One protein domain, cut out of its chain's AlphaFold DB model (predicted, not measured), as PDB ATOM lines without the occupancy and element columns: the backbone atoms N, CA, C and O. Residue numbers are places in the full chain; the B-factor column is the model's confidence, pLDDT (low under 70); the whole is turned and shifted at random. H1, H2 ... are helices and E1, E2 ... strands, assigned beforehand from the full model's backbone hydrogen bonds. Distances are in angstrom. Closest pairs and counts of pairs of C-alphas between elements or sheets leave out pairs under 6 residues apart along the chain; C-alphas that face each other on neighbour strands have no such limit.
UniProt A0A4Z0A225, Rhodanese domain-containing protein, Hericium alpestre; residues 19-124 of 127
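What this domain is: This is residues 19 to 124 of the 127 residues of the protein "Rhodanese domain-containing protein" of Hericium alpestre (UniProt A0A4Z0A225). A small body, in which helix H4 packs over a pair of short parallel strands, E1 and E2, has a long free arm at one end of the printed part and a short free tail at the other. The arm, residues 19 to 49, holds H1 and most of H2 and folds back past the body without packing on it; H3 lies between this arm and the strands along the chain, and residues 119 to 124, with the last part of H5, stick out. The printed part has 106 residues with five named helices and two named strands, in the order H1, H2, H3, E1, H4, E2, H5; the sheet is E1 beside E2, parallel, and the class is mostly helix. The whole is loose, with a radius of gyration of the C-alphas of 18.3 A, and flat, spanning 50 by 43 by 23 A.

How they stand to each other: H1, residues 19 to 34, stands free and touches no helix. H2, residues 44 to 52, is apart from H1 and from H3, residues 65 to 72. E1, residues 83 to 85, and E2, residues 108 to 110, are parallel neighbours, with 20 degrees between their directions. C-alphas 84 and 109 face each other at 4.7 A; N 85 and O 109, at 2.8 A, and N 109 and O 83, at 2.9 A, are within hydrogen-bond range. H4, residues 91 to 102, follows E1 and precedes E2 in a strand-helix-strand unit, two parallel neighbour strands with a helix between them in the chain, and the crossover is right-handed. The closest C-alphas of E1 and H4 are those of Phe 85 and Ser 93, 5.2 A apart; those of H4 and E2 are Ser 97 and Asn 110, 6.4 A apart. H5, residues 114 to 122, is only just apart from H4, at 8.1 A. In H1, H2, H3, H4 and H5 every O i to N i+4 pair is within hydrogen-bond range.

Where its parts are: H1 begins at C-alpha 19, (323.267, 189.742, 317.205), and is 21.7 A long; H2 measures 12.5 A and H3 10.4 A. E1 measures 6.6 A, H4 17.2 A from C-alpha 91 at (315.582, 168.506, 326.431), and E2 6.9 A. H5 measures 12.4 A and ends at C-alpha 122, (322.160, 154.131, 312.731).

The domain as a whole: The two C-alphas farthest apart are those of Asp 45 and Lys 124, 55.4 A. The body without the free stretches has 69 residues and spans 40 by 24 by 23 A. The printed part has no cut, and the link from H2 to H3, 12 residues, is long. The mean pLDDT of the printed part is 78.0; residues 33 to 44, 46 to 63 and 123 to 124 are under 70.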
ATOM      1  N   GLU A  19     323.345 191.048 316.547       87.12
ATOM      2  CA  GLU A  19     323.267 189.742 317.205       87.12
ATOM      3  C   GLU A  19     323.196 189.880 318.727       87.12
ATOM      4  O   GLU A  19     322.445 189.151 319.374       87.12
ATOM      5  N   LYS A  20     323.912 190.850 319.310       84.81
ATOM      6  CA  LYS A  20     323.813 191.179 320.740       84.81
ATOM      7  C   LYS A  20     322.433 191.711 321.104       84.81
ATOM      8  O   LYS A  20     321.905 191.325 322.143       84.81
ATOM      9  N   ALA A  21     321.840 192.558 320.262       90.31
ATOM     10  CA  ALA A  21     320.490 193.071 320.473       90.31
ATOM     11  C   ALA A  21     319.448 191.944 320.413       90.31
ATOM     12  O   ALA A  21     318.639 191.820 321.330       90.31
ATOM     13  N   LYS A  22     319.535 191.057 319.412       90.38
ATOM     14  CA  LYS A  22     318.668 189.872 319.298       90.38
ATOM     15  C   LYS A  22     318.854 188.909 320.468       90.38
ATOM     16  O   LYS A  22     317.873 188.393 320.996       90.38
ATOM     17  N   LEU A  23     320.094 188.670 320.901       85.81
ATOM     18  CA  LEU A  23     320.384 187.828 322.061       85.81
ATOM     19  C   LEU A  23     319.793 188.433 323.332       85.81
ATOM     20  O   LEU A  23     319.132 187.719 324.078       85.81
ATOM     21  N   LYS A  24     319.981 189.737 323.548       88.88
ATOM     22  CA  LYS A  24     319.403 190.453 324.684       88.88
ATOM     23  C   LYS A  24     317.878 190.373 324.671       88.88
ATOM     24  O   LYS A  24     317.305 189.966 325.662       88.88
ATOM     25  N   GLU A  25     317.230 190.632 323.538       91.75
ATOM     26  CA  GLU A  25     315.773 190.501 323.403       91.75
ATOM     27  C   GLU A  25     315.294 189.064 323.673       91.75
ATOM     28  O   GLU A  25     314.264 188.840 324.305       91.75
ATOM     29  N   THR A  26     316.057 188.063 323.225       84.94
ATOM     30  CA  THR A  26     315.743 186.647 323.463       84.94
ATOM     31  C   THR A  26     315.909 186.274 324.938       84.94
ATOM     32  O   THR A  26     315.111 185.498 325.460       84.94
ATOM     33  N   LEU A  27     316.926 186.823 325.606       81.75
ATOM     34  CA  LEU A  27     317.170 186.651 327.037       81.75
ATOM     35  C   LEU A  27     316.120 187.381 327.873       81.75
ATOM     36  O   LEU A  27     315.570 186.768 328.771       81.75
ATOM     37  N   ASP A  28     315.756 188.613 327.524       83.06
ATOM     38  CA  ASP A  28     314.705 189.379 328.201       83.06
ATOM     39  C   ASP A  28     313.341 188.687 328.030       83.06
ATOM     40  O   ASP A  28     312.582 188.541 328.985       83.06
ATOM     41  N   ARG A  29     313.042 188.155 326.833       79.19
ATOM     42  CA  ARG A  29     311.854 187.318 326.589       79.19
ATOM     43  C   ARG A  29     311.892 186.044 327.427       79.19
ATOM     44  O   ARG A  29     310.863 185.635 327.957       79.19
ATOM     45  N   ARG A  30     313.058 185.405 327.541       73.88
ATOM     46  CA  ARG A  30     313.243 184.234 328.401       73.88
ATOM     47  C   ARG A  30     313.028 184.596 329.868       73.88
ATOM     48  O   ARG A  30     312.326 183.851 330.532       73.88
ATOM     49  N   ASP A  31     313.577 185.703 330.346       72.94
ATOM     50  CA  ASP A  31     313.439 186.161 331.728       72.94
ATOM     51  C   ASP A  31     311.992 186.521 332.048       72.94
ATOM     52  O   ASP A  31     311.509 186.136 333.100       72.94
ATOM     53  N   VAL A  32     311.250 187.147 331.129       73.00
ATOM     54  CA  VAL A  32     309.798 187.357 331.284       73.00
ATOM     55  C   VAL A  32     309.052 186.023 331.373       73.00
ATOM     56  O   VAL A  32     308.214 185.860 332.250       73.00
ATOM     57  N   LEU A  33     309.385 185.047 330.521       64.50
ATOM     58  CA  LEU A  33     308.795 183.700 330.568       64.50
ATOM     59  C   LEU A  33     309.226 182.890 331.805       64.50
ATOM     60  O   LEU A  33     308.565 181.921 332.165       64.50
ATOM     61  N   GLN A  34     310.351 183.248 332.422       57.94
ATOM     62  CA  GLN A  34     310.928 182.588 333.593       57.94
ATOM     63  C   GLN A  34     310.633 183.360 334.896       57.94
ATOM     64  O   GLN A  34     310.919 182.854 335.977       57.94
ATOM     65  N   LYS A  35     310.015 184.547 334.809       54.41
ATOM     66  CA  LYS A  35     309.593 185.390 335.938       54.41
ATOM     67  C   LYS A  35     308.443 184.770 336.732       54.41
ATOM     68  O   LYS A  35     308.368 184.975 337.932       54.41
ATOM     69  N   ASP A  36     307.635 183.927 336.094       48.09
ATOM     70  CA  ASP A  36     306.586 183.139 336.757       48.09
ATOM     71  C   ASP A  36     307.146 181.907 337.505       48.09
ATOM     72  O   ASP A  36     306.396 181.071 338.007       48.09
ATOM     73  N   TRP A  37     308.476 181.770 337.588       54.16
ATOM     74  CA  TRP A  37     309.166 180.750 338.382       54.16
ATOM     75  C   TRP A  37     309.455 181.242 339.813       54.16
ATOM     76  O   TRP A  37     310.511 180.950 340.374       54.16
ATOM     77  N   ASP A  38     308.498 181.963 340.408       51.50
ATOM     78  CA  ASP A  38     308.435 182.249 341.845       51.50
ATOM     79  C   ASP A  38     308.201 180.929 342.595       51.50
ATOM     80  O   ASP A  38     307.082 180.538 342.942       51.50
ATOM     81  N   ALA A  39     309.279 180.172 342.793       52.03
ATOM     82  CA  ALA A  39     309.245 178.979 343.617       52.03
ATOM     83  C   ALA A  39     308.889 179.406 345.046       52.03
ATOM     84  O   ALA A  39     309.686 180.043 345.729       52.03
ATOM     85  N   ARG A  40     307.676 179.065 345.495       56.81
ATOM     86  CA  ARG A  40     307.233 179.344 346.863       56.81
ATOM     87  C   ARG A  40     308.233 178.742 347.850       56.81
ATOM     88  O   ARG A  40     308.401 177.522 347.875       56.81
ATOM     89  N   GLU A  41     308.863 179.586 348.663       57.22
ATOM     90  CA  GLU A  41     309.700 179.120 349.767       57.22
ATOM     91  C   GLU A  41     308.811 178.360 350.756       57.22
ATOM     92  O   GLU A  41     307.815 178.878 351.264       57.22
ATOM     93  N   LEU A  42     309.126 177.081 350.955       51.88
ATOM     94  CA  LEU A  42     308.425 176.221 351.896       51.88
ATOM     95  C   LEU A  42     309.150 176.254 353.233       51.88
ATOM     96  O   LEU A  42     310.377 176.165 353.288       51.88
ATOM     97  N   SER A  43     308.383 176.317 354.316       69.06
ATOM     98  CA  SER A  43     308.939 176.159 355.657       69.06
ATOM     99  C   SER A  43     309.428 174.723 355.889       69.06
ATOM    100  O   SER A  43     308.979 173.770 355.245       69.06
ATOM    101  N   TYR A  44     310.344 174.550 356.844       61.88
ATOM    102  CA  TYR A  44     310.916 173.242 357.176       61.88
ATOM    103  C   TYR A  44     309.843 172.190 357.521       61.88
ATOM    104  O   TYR A  44     309.911 171.056 357.043       61.88
ATOM    105  N   ASP A  45     308.815 172.569 358.283       70.56
ATOM    106  CA  ASP A  45     307.738 171.658 358.684       70.56
ATOM    107  C   ASP A  45     306.844 171.248 357.502       70.56
ATOM    108  O   ASP A  45     306.440 170.086 357.397       70.56
ATOM    109  N   GLU A  46     306.596 172.164 356.561       67.88
ATOM    110  CA  GLU A  46     305.874 171.876 355.317       67.88
ATOM    111  C   GLU A  46     306.636 170.903 354.407       67.88
ATOM    112  O   GLU A  46     306.020 170.061 353.748       67.88
ATOM    113  N   VAL A  47     307.967 171.007 354.357       62.75
ATOM    114  CA  VAL A  47     308.817 170.050 353.635       62.75
ATOM    115  C   VAL A  47     308.764 168.690 354.327       62.75
ATOM    116  O   VAL A  47     308.473 167.683 353.683       62.75
ATOM    117  N   LYS A  48     308.949 168.661 355.652       61.59
ATOM    118  CA  LYS A  48     308.980 167.428 356.446       61.59
ATOM    119  C   LYS A  48     307.702 166.598 356.297       61.59
ATOM    120  O   LYS A  48     307.783 165.386 356.120       61.59
ATOM    121  N   GLN A  49     306.527 167.229 356.314       63.94
ATOM    122  CA  GLN A  49     305.254 166.520 356.135       63.94
ATOM    123  C   GLN A  49     305.102 165.915 354.734       63.94
ATOM    124  O   GLN A  49     304.680 164.766 354.599       63.94
ATOM    125  N   ARG A  50     305.503 166.648 353.689       61.94
ATOM    126  CA  ARG A  50     305.435 166.167 352.298       61.94
ATOM    127  C   ARG A  50     306.450 165.060 352.006       61.94
ATOM    128  O   ARG A  50     306.161 164.181 351.204       61.94
ATOM    129  N   SER A  51     307.598 165.058 352.682       56.16
ATOM    130  CA  SER A  51     308.577 163.968 352.588       56.16
ATOM    131  C   SER A  51     308.105 162.686 353.284       56.16
ATOM    132  O   SER A  51     308.412 161.590 352.824       56.16
ATOM    133  N   LEU A  52     307.338 162.799 354.375       56.56
ATOM    134  CA  LEU A  52     306.770 161.637 355.074       56.56
ATOM    135  C   LEU A  52     305.559 161.039 354.335       56.56
ATOM    136  O   LEU A  52     305.312 159.835 354.435       56.56
ATOM    137  N   GLN A  53     304.836 161.859 353.564       60.97
ATOM    138  CA  GLN A  53     303.662 161.474 352.772       60.97
ATOM    139  C   GLN A  53     303.765 162.018 351.333       60.97
ATOM    140  O   GLN A  53     303.087 162.990 350.988       60.97
ATOM    141  N   PRO A  54     304.625 161.430 350.483       55.19
ATOM    142  CA  PRO A  54     304.770 161.884 349.105       55.19
ATOM    143  C   PRO A  54     303.499 161.568 348.304       55.19
ATOM    144  O   PRO A  54     303.030 160.430 348.299       55.19
ATOM    145  N   SER A  55     302.938 162.571 347.622       56.09
ATOM    146  CA  SER A  55     301.907 162.359 346.598       56.09
ATOM    147  C   SER A  55     302.541 161.805 345.319       56.09
ATOM    148  O   SER A  55     303.738 161.988 345.096       56.09
ATOM    149  N   GLU A  56     301.750 161.193 344.431       53.72
ATOM    150  CA  GLU A  56     302.234 160.657 343.138       53.72
ATOM    151  C   GLU A  56     302.996 161.686 342.279       53.72
ATOM    152  O   GLU A  56     303.777 161.326 341.402       53.72
ATOM    153  N   THR A  57     302.780 162.978 342.536       45.84
ATOM    154  CA  THR A  57     303.363 164.107 341.806       45.84
ATOM    155  C   THR A  57     304.586 164.731 342.487       45.84
ATOM    156  O   THR A  57     305.180 165.653 341.926       45.84
ATOM    157  N   ALA A  58     304.961 164.293 343.694       48.31
ATOM    158  CA  ALA A  58     306.167 164.764 344.367       48.31
ATOM    159  C   ALA A  58     307.400 164.180 343.658       48.31
ATOM    160  O   ALA A  58     307.485 162.977 343.425       48.31
ATOM    161  N   TRP A  59     308.328 165.052 343.255       46.31
ATOM    162  CA  TRP A  59     309.445 164.719 342.370       46.31
ATOM    163  C   TRP A  59     310.183 163.444 342.807       46.31
ATOM    164  O   TRP A  59     310.702 163.347 343.914       46.31
ATOM    165  N   LEU A  60     310.231 162.493 341.872       53.56
ATOM    166  CA  LEU A  60     310.555 161.062 341.966       53.56
ATOM    167  C   LEU A  60     311.875 160.654 342.660       53.56
ATOM    168  O   LEU A  60     312.217 159.475 342.699       53.56
ATOM    169  N   ILE A  61     312.665 161.600 343.157       55.09
ATOM    170  CA  ILE A  61     314.065 161.370 343.523       55.09
ATOM    171  C   ILE A  61     314.242 161.129 345.028       55.09
ATOM    172  O   ILE A  61     315.144 160.382 345.412       55.09
ATOM    173  N   ASP A  62     313.313 161.604 345.859       57.16
ATOM    174  CA  ASP A  62     313.353 161.434 347.322       57.16
ATOM    175  C   ASP A  62     312.605 160.191 347.822       57.16
ATOM    176  O   ASP A  62     312.443 159.985 349.023       57.16
ATOM    177  N   LEU A  63     312.154 159.328 346.911       67.00
ATOM    178  CA  LEU A  63     311.441 158.119 347.294       67.00
ATOM    179  C   LEU A  63     312.384 157.143 348.015       67.00
ATOM    180  O   LEU A  63     313.497 156.870 347.539       67.00
ATOM    181  N   ASP A  64     311.925 156.620 349.153       78.69
ATOM    182  CA  ASP A  64     312.579 155.521 349.863       78.69
ATOM    183  C   ASP A  64     312.817 154.336 348.902       78.69
ATOM    184  O   ASP A  64     311.933 154.034 348.090       78.69
ATOM    185  N   PRO A  65     313.980 153.657 348.951       81.69
ATOM    186  CA  PRO A  65     314.298 152.581 348.015       81.69
ATOM    187  C   PRO A  65     313.251 151.462 347.942       81.69
ATOM    188  O   PRO A  65     313.017 150.952 346.848       81.69
ATOM    189  N   ALA A  66     312.600 151.106 349.056       81.81
ATOM    190  CA  ALA A  66     311.590 150.048 349.072       81.81
ATOM    191  C   ALA A  66     310.300 150.491 348.369       81.81
ATOM    192  O   ALA A  66     309.733 149.743 347.573       81.81
ATOM    193  N   LYS A  67     309.869 151.741 348.593       82.94
ATOM    194  CA  LYS A  67     308.719 152.324 347.880       82.94
ATOM    195  C   LYS A  67     309.005 152.491 346.387       82.94
ATOM    196  O   LYS A  67     308.127 152.252 345.564       82.94
ATOM    197  N   PHE A  68     310.237 152.859 346.033       85.19
ATOM    198  CA  PHE A  68     310.670 152.952 344.641       85.19
ATOM    199  C   PHE A  68     310.577 151.599 343.934       85.19
ATOM    200  O   PHE A  68     309.996 151.506 342.857       85.19
ATOM    201  N   GLU A  69     311.099 150.542 344.553       87.69
ATOM    202  CA  GLU A  69     311.041 149.198 343.981       87.69
ATOM    203  C   GLU A  69     309.601 148.689 343.857       87.69
ATOM    204  O   GLU A  69     309.246 148.128 342.822       87.69
ATOM    205  N   GLN A  70     308.743 148.965 344.843       86.75
ATOM    206  CA  GLN A  70     307.321 148.624 344.776       86.75
ATOM    207  C   GLN A  70     306.599 149.319 343.610       86.75
ATOM    208  O   GLN A  70     305.762 148.701 342.956       86.75
ATOM    209  N   GLN A  71     306.904 150.593 343.347       85.44
ATOM    210  CA  GLN A  71     306.225 151.379 342.314       85.44
ATOM    211  C   GLN A  71     306.747 151.088 340.901       85.44
ATOM    212  O   GLN A  71     305.963 151.028 339.956       85.44
ATOM    213  N   PHE A  72     308.063 150.931 340.742       83.81
ATOM    214  CA  PHE A  72     308.703 150.808 339.429       83.81
ATOM    215  C   PHE A  72     309.063 149.370 339.048       83.81
ATOM    216  O   PHE A  72     309.398 149.111 337.894       83.81
ATOM    217  N   GLY A  73     308.997 148.429 339.992       91.44
ATOM    218  CA  GLY A  73     309.346 147.026 339.766       91.44
ATOM    219  C   GLY A  73     310.849 146.776 339.616       91.44
ATOM    220  O   GLY A  73     311.250 145.691 339.201       91.44
ATOM    221  N   TYR A  74     311.695 147.764 339.927       88.56
ATOM    222  CA  TYR A  74     313.148 147.618 339.930       88.56
ATOM    223  C   TYR A  74     313.804 148.473 341.013       88.56
ATOM    224  O   TYR A  74     313.272 149.491 341.457       88.56
ATOM    225  N   LYS A  75     315.004 148.062 341.426       90.38
ATOM    226  CA  LYS A  75     315.756 148.718 342.499       90.38
ATOM    227  C   LYS A  75     316.155 150.141 342.126       90.38
ATOM    228  O   LYS A  75     316.681 150.383 341.038       90.38
ATOM    229  N   LYS A  76     315.991 151.067 343.076       88.88
ATOM    230  CA  LYS A  76     316.496 152.438 342.951       88.88
ATOM    231  C   LYS A  76     318.008 152.413 342.665       88.88
ATOM    232  O   LYS A  76     318.741 151.748 343.404       88.88
ATOM    233  N   PRO A  77     318.500 153.133 341.641       90.00
ATOM    234  CA  PRO A  77     319.932 153.201 341.367       90.00
ATOM    235  C   PRO A  77     320.703 153.802 342.548       90.00
ATOM    236  O   PRO A  77     320.252 154.784 343.150       90.00
ATOM    237  N   LYS A  78     321.879 153.239 342.859       90.88
ATOM    238  CA  LYS A  78     322.787 153.796 343.879       90.88
ATOM    239  C   LYS A  78     323.348 155.140 343.409       90.88
ATOM    240  O   LYS A  78     323.518 155.356 342.214       90.88
ATOM    241  N   LEU A  79     323.726 156.009 344.346       88.88
ATOM    242  CA  LEU A  79     324.251 157.347 344.030       88.88
ATOM    243  C   LEU A  79     325.526 157.324 343.169       88.88
ATOM    244  O   LEU A  79     325.747 158.225 342.365       88.88
ATOM    245  N   ASN A  80     326.354 156.291 343.317       89.56
ATOM    246  CA  ASN A  80     327.588 156.095 342.552       89.56
ATOM    247  C   ASN A  80     327.428 155.157 341.345       89.56
ATOM    248  O   ASN A  80     328.399 154.918 340.626       89.56
ATOM    249  N   GLN A  81     326.241 154.581 341.149       90.44
ATOM    250  CA  GLN A  81     325.975 153.724 340.003       90.44
ATOM    251  C   GLN A  81     325.962 154.575 338.737       90.44
ATOM    252  O   GLN A  81     325.461 155.697 338.749       90.44
ATOM    253  N   GLU A  82     326.507 154.031 337.653       92.31
ATOM    254  CA  GLU A  82     326.426 154.678 336.350       92.31
ATOM    255  C   GLU A  82     324.966 154.801 335.902       92.31
ATOM    256  O   GLU A  82     324.229 153.810 335.861       92.31
ATOM    257  N   VAL A  83     324.553 156.023 335.562       89.88
ATOM    258  CA  VAL A  83     323.221 156.308 335.023       89.88
ATOM    259  C   VAL A  83     323.347 157.171 333.774       89.88
ATOM    260  O   VAL A  83     323.869 158.287 333.821       89.88
ATOM    261  N   VAL A  84     322.819 156.669 332.656       90.38
ATOM    262  CA  VAL A  84     322.804 157.375 331.371       90.38
ATOM    263  C   VAL A  84     321.392 157.867 331.062       90.38
ATOM    264  O   VAL A  84     320.454 157.082 330.943       90.38
ATOM    265  N   PHE A  85     321.241 159.178 330.889       90.12
ATOM    266  CA  PHE A  85     319.983 159.821 330.524       90.12
ATOM    267  C   PHE A  85     319.915 160.080 329.018       90.12
ATOM    268  O   PHE A  85     320.831 160.649 328.424       90.12
ATOM    269  N   TYR A  86     318.778 159.745 328.411       94.06
ATOM    270  CA  TYR A  86     318.423 160.136 327.049       94.06
ATOM    271  C   TYR A  86     316.902 160.318 326.941       94.06
ATOM    272  O   TYR A  86     316.140 159.886 327.804       94.06
ATOM    273  N   CYS A  87     316.441 161.031 325.917       90.06
ATOM    274  CA  CYS A  87     315.014 161.141 325.615       90.06
ATOM    275  C   CYS A  87     314.798 161.156 324.095       90.06
ATOM    276  O   CYS A  87     315.521 160.488 323.363       90.06
ATOM    277  N   ARG A  88     313.816 161.919 323.594       93.38
ATOM    278  CA  ARG A  88     313.618 162.093 322.145       93.38
ATOM    279  C   ARG A  88     314.646 163.056 321.541       93.38
ATOM    280  O   ARG A  88     315.383 162.675 320.647       93.38
ATOM    281  N   SER A  89     314.702 164.289 322.047       91.75
ATOM    282  CA  SER A  89     315.487 165.402 321.479       91.75
ATOM    283  C   SER A  89     316.454 166.063 322.476       91.75
ATOM    284  O   SER A  89     316.844 167.210 322.294       91.75
ATOM    285  N   GLY A  90     316.766 165.401 323.592       85.75
ATOM    286  CA  GLY A  90     317.732 165.878 324.593       85.75
ATOM    287  C   GLY A  90     317.199 166.817 325.679       85.75
ATOM    288  O   GLY A  90     317.814 166.936 326.740       85.75
ATOM    289  N   LYS A  91     316.052 167.480 325.477       93.50
ATOM    290  CA  LYS A  91     315.582 168.506 326.431       93.50
ATOM    291  C   LYS A  91     315.197 167.924 327.798       93.50
ATOM    292  O   LYS A  91     315.680 168.397 328.819       93.50
ATOM    293  N   ARG A  92     314.387 166.858 327.818       91.88
ATOM    294  CA  ARG A  92     313.944 166.200 329.065       91.88
ATOM    295  C   ARG A  92     315.084 165.490 329.790       91.88
ATOM    296  O   ARG A  92     315.168 165.581 331.007       91.88
ATOM    297  N   SER A  93     315.964 164.814 329.048       83.81
ATOM    298  CA  SER A  93     317.107 164.108 329.636       83.81
ATOM    299  C   SER A  93     318.098 165.066 330.286       83.81
ATOM    300  O   SER A  93     318.628 164.740 331.338       83.81
ATOM    301  N   SER A  94     318.273 166.267 329.726       89.94
ATOM    302  CA  SER A  94     319.103 167.313 330.335       89.94
ATOM    303  C   SER A  94     318.530 167.794 331.665       89.94
ATOM    304  O   SER A  94     319.235 167.792 332.670       89.94
ATOM    305  N   THR A  95     317.232 168.107 331.706       91.88
ATOM    306  CA  THR A  95     316.570 168.454 332.969       91.88
ATOM    307  C   THR A  95     316.673 167.313 333.980       91.88
ATOM    308  O   THR A  95     317.055 167.552 335.119       91.88
ATOM    309  N   ALA A  96     316.400 166.069 333.576       84.31
ATOM    310  CA  ALA A  96     316.476 164.913 334.467       84.31
ATOM    311  C   ALA A  96     317.894 164.687 335.020       84.31
ATOM    312  O   ALA A  96     318.041 164.485 336.225       84.31
ATOM    313  N   SER A  97     318.935 164.795 334.185       86.94
ATOM    314  CA  SER A  97     320.324 164.658 334.635       86.94
ATOM    315  C   SER A  97     320.726 165.763 335.609       86.94
ATOM    316  O   SER A  97     321.408 165.491 336.595       86.94
ATOM    317  N   ASP A  98     320.264 166.998 335.386       88.25
ATOM    318  CA  ASP A  98     320.541 168.119 336.290       88.25
ATOM    319  C   ASP A  98     319.859 167.931 337.646       88.25
ATOM    320  O   ASP A  98     320.419 168.289 338.685       88.25
ATOM    321  N   VAL A  99     318.644 167.374 337.655       87.19
ATOM    322  CA  VAL A  99     317.943 167.062 338.902       87.19
ATOM    323  C   VAL A  99     318.641 165.897 339.617       87.19
ATOM    324  O   VAL A  99     318.900 166.006 340.811       87.19
ATOM    325  N   ALA A 100     319.030 164.827 338.915       84.62
ATOM    326  CA  ALA A 100     319.776 163.713 339.512       84.62
ATOM    327  C   ALA A 100     321.099 164.183 340.142       84.62
ATOM    328  O   ALA A 100     321.391 163.847 341.290       84.62
ATOM    329  N   LYS A 101     321.849 165.049 339.448       86.00
ATOM    330  CA  LYS A 101     323.084 165.654 339.971       86.00
ATOM    331  C   LYS A 101     322.859 166.386 341.291       86.00
ATOM    332  O   LYS A 101     323.620 166.209 342.238       86.00
ATOM    333  N   ARG A 102     321.809 167.212 341.358       86.50
ATOM    334  CA  ARG A 102     321.451 167.981 342.561       86.50
ATOM    335  C   ARG A 102     321.060 167.095 343.743       86.50
ATOM    336  O   ARG A 102     321.205 167.528 344.877       86.50
ATOM    337  N   ASN A 103     320.635 165.862 343.480       83.81
ATOM    338  CA  ASN A 103     320.273 164.868 344.492       83.81
ATOM    339  C   ASN A 103     321.410 163.880 344.812       83.81
ATOM    340  O   ASN A 103     321.172 162.797 345.340       83.81
ATOM    341  N   GLY A 104     322.657 164.231 344.483       86.06
ATOM    342  CA  GLY A 104     323.833 163.487 344.936       86.06
ATOM    343  C   GLY A 104     324.224 162.289 344.073       86.06
ATOM    344  O   GLY A 104     325.125 161.550 344.461       86.06
ATOM    345  N   TYR A 105     323.609 162.099 342.901       88.31
ATOM    346  CA  TYR A 105     324.122 161.134 341.928       88.31
ATOM    347  C   TYR A 105     325.442 161.645 341.339       88.31
ATOM    348  O   TYR A 105     325.496 162.731 340.756       88.31
ATOM    349  N   THR A 106     326.511 160.866 341.499       89.56
ATOM    350  CA  THR A 106     327.881 161.289 341.171       89.56
ATOM    351  C   THR A 106     328.373 160.761 339.830       89.56
ATOM    352  O   THR A 106     329.213 161.405 339.204       89.56
ATOM    353  N   ASN A 107     327.834 159.632 339.366       88.38
ATOM    354  CA  ASN A 107     328.237 158.988 338.117       88.38
ATOM    355  C   ASN A 107     327.121 159.066 337.059       88.38
ATOM    356  O   ASN A 107     326.437 158.084 336.768       88.38
ATOM    357  N   ILE A 108     326.892 160.274 336.535       91.31
ATOM    358  CA  ILE A 108     325.806 160.566 335.593       91.31
ATOM    359  C   ILE A 108     326.326 160.963 334.211       91.31
ATOM    360  O   ILE A 108     327.238 161.779 334.076       91.31
ATOM    361  N   PHE A 109     325.659 160.465 333.174       88.25
ATOM    362  CA  PHE A 109     325.916 160.824 331.783       88.25
ATOM    363  C   PHE A 109     324.613 161.247 331.107       88.25
ATOM    364  O   PHE A 109     323.553 160.684 331.366       88.25
ATOM    365  N   ASN A 110     324.663 162.243 330.224       92.06
ATOM    366  CA  ASN A 110     323.503 162.679 329.446       92.06
ATOM    367  C   ASN A 110     323.841 162.673 327.959       92.06
ATOM    368  O   ASN A 110     324.666 163.464 327.490       92.06
ATOM    369  N   TYR A 111     323.150 161.822 327.206       91.75
ATOM    370  CA  TYR A 111     323.227 161.806 325.757       91.75
ATOM    371  C   TYR A 111     322.299 162.879 325.170       91.75
ATOM    372  O   TYR A 111     321.118 162.653 324.878       91.75
ATOM    373  N   LYS A 112     322.858 164.085 324.994       88.00
ATOM    374  CA  LYS A 112     322.130 165.270 324.508       88.00
ATOM    375  C   LYS A 112     321.523 165.087 323.115       88.00
ATOM    376  O   LYS A 112     320.431 165.593 322.880       88.00
ATOM    377  N   GLY A 113     322.202 164.363 322.222       82.38
ATOM    378  CA  GLY A 113     321.678 164.031 320.891       82.38
ATOM    379  C   GLY A 113     320.423 163.159 320.962       82.38
ATOM    380  O   GLY A 113     319.470 163.371 320.209       82.38
ATOM    381  N   SER A 114     320.368 162.272 321.965       92.25
ATOM    382  CA  SER A 114     319.193 161.460 322.280       92.25
ATOM    383  C   SER A 114     318.729 160.624 321.074       92.25
ATOM    384  O   SER A 114     319.492 160.372 320.145       92.25
ATOM    385  N   TRP A 115     317.484 160.148 321.094       89.06
ATOM    386  CA  TRP A 115     316.960 159.259 320.060       89.06
ATOM    387  C   TRP A 115     317.083 159.804 318.629       89.06
ATOM    388  O   TRP A 115     317.376 159.044 317.714       89.06
ATOM    389  N   LEU A 116     316.878 161.109 318.415       87.62
ATOM    390  CA  LEU A 116     316.962 161.689 317.068       87.62
ATOM    391  C   LEU A 116     318.381 161.620 316.482       87.62
ATOM    392  O   LEU A 116     318.519 161.292 315.306       87.62
ATOM    393  N   ASP A 117     319.418 161.884 317.285       89.31
ATOM    394  CA  ASP A 117     320.814 161.718 316.848       89.31
ATOM    395  C   ASP A 117     321.141 160.236 316.610       89.31
ATOM    396  O   ASP A 117     321.760 159.908 315.600       89.31
ATOM    397  N   TRP A 118     320.652 159.335 317.471       86.06
ATOM    398  CA  TRP A 118     320.841 157.888 317.313       86.06
ATOM    399  C   TRP A 118     320.270 157.371 315.990       86.06
ATOM    400  O   TRP A 118     320.989 156.783 315.188       86.06
ATOM    401  N   VAL A 119     318.990 157.648 315.714       89.31
ATOM    402  CA  VAL A 119     318.330 157.227 314.466       89.31
ATOM    403  C   VAL A 119     318.994 157.859 313.248       89.31
ATOM    404  O   VAL A 119     319.098 157.216 312.210       89.31
ATOM    405  N   GLN A 120     319.481 159.098 313.351       87.31
ATOM    406  CA  GLN A 120     320.196 159.734 312.249       87.31
ATOM    407  C   GLN A 120     321.546 159.067 311.943       87.31
ATOM    408  O   GLN A 120     321.995 159.138 310.799       87.31
ATOM    409  N   ARG A 121     322.206 158.457 312.934       82.00
ATOM    410  CA  ARG A 121     323.474 157.732 312.758       82.00
ATOM    411  C   ARG A 121     323.233 156.303 312.289       82.00
ATOM    412  O   ARG A 121     323.718 155.939 311.225       82.00
ATOM    413  N   GLU A 122     322.416 155.548 313.016       84.06
ATOM    414  CA  GLU A 122     322.160 154.131 312.731       84.06
ATOM    415  C   GLU A 122     321.249 153.926 311.513       84.06
ATOM    416  O   GLU A 122     321.414 152.977 310.753       84.06
ATOM    417  N   GLY A 123     320.322 154.853 311.258       67.69
ATOM    418  CA  GLY A 123     319.451 154.820 310.082       67.69
ATOM    419  C   GLY A 123     320.162 155.157 308.767       67.69
ATOM    420  O   GLY A 123     319.569 155.003 307.705       67.69
ATOM    421  N   LYS A 124     321.424 155.606 308.814       57.47
ATOM    422  CA  LYS A 124     322.274 155.812 307.629       57.47
ATOM    423  C   LYS A 124     323.163 154.609 307.306       57.47
ATOM    424  O   LYS A 124     323.808 154.618 306.266       57.47
TER     425      LYS A 124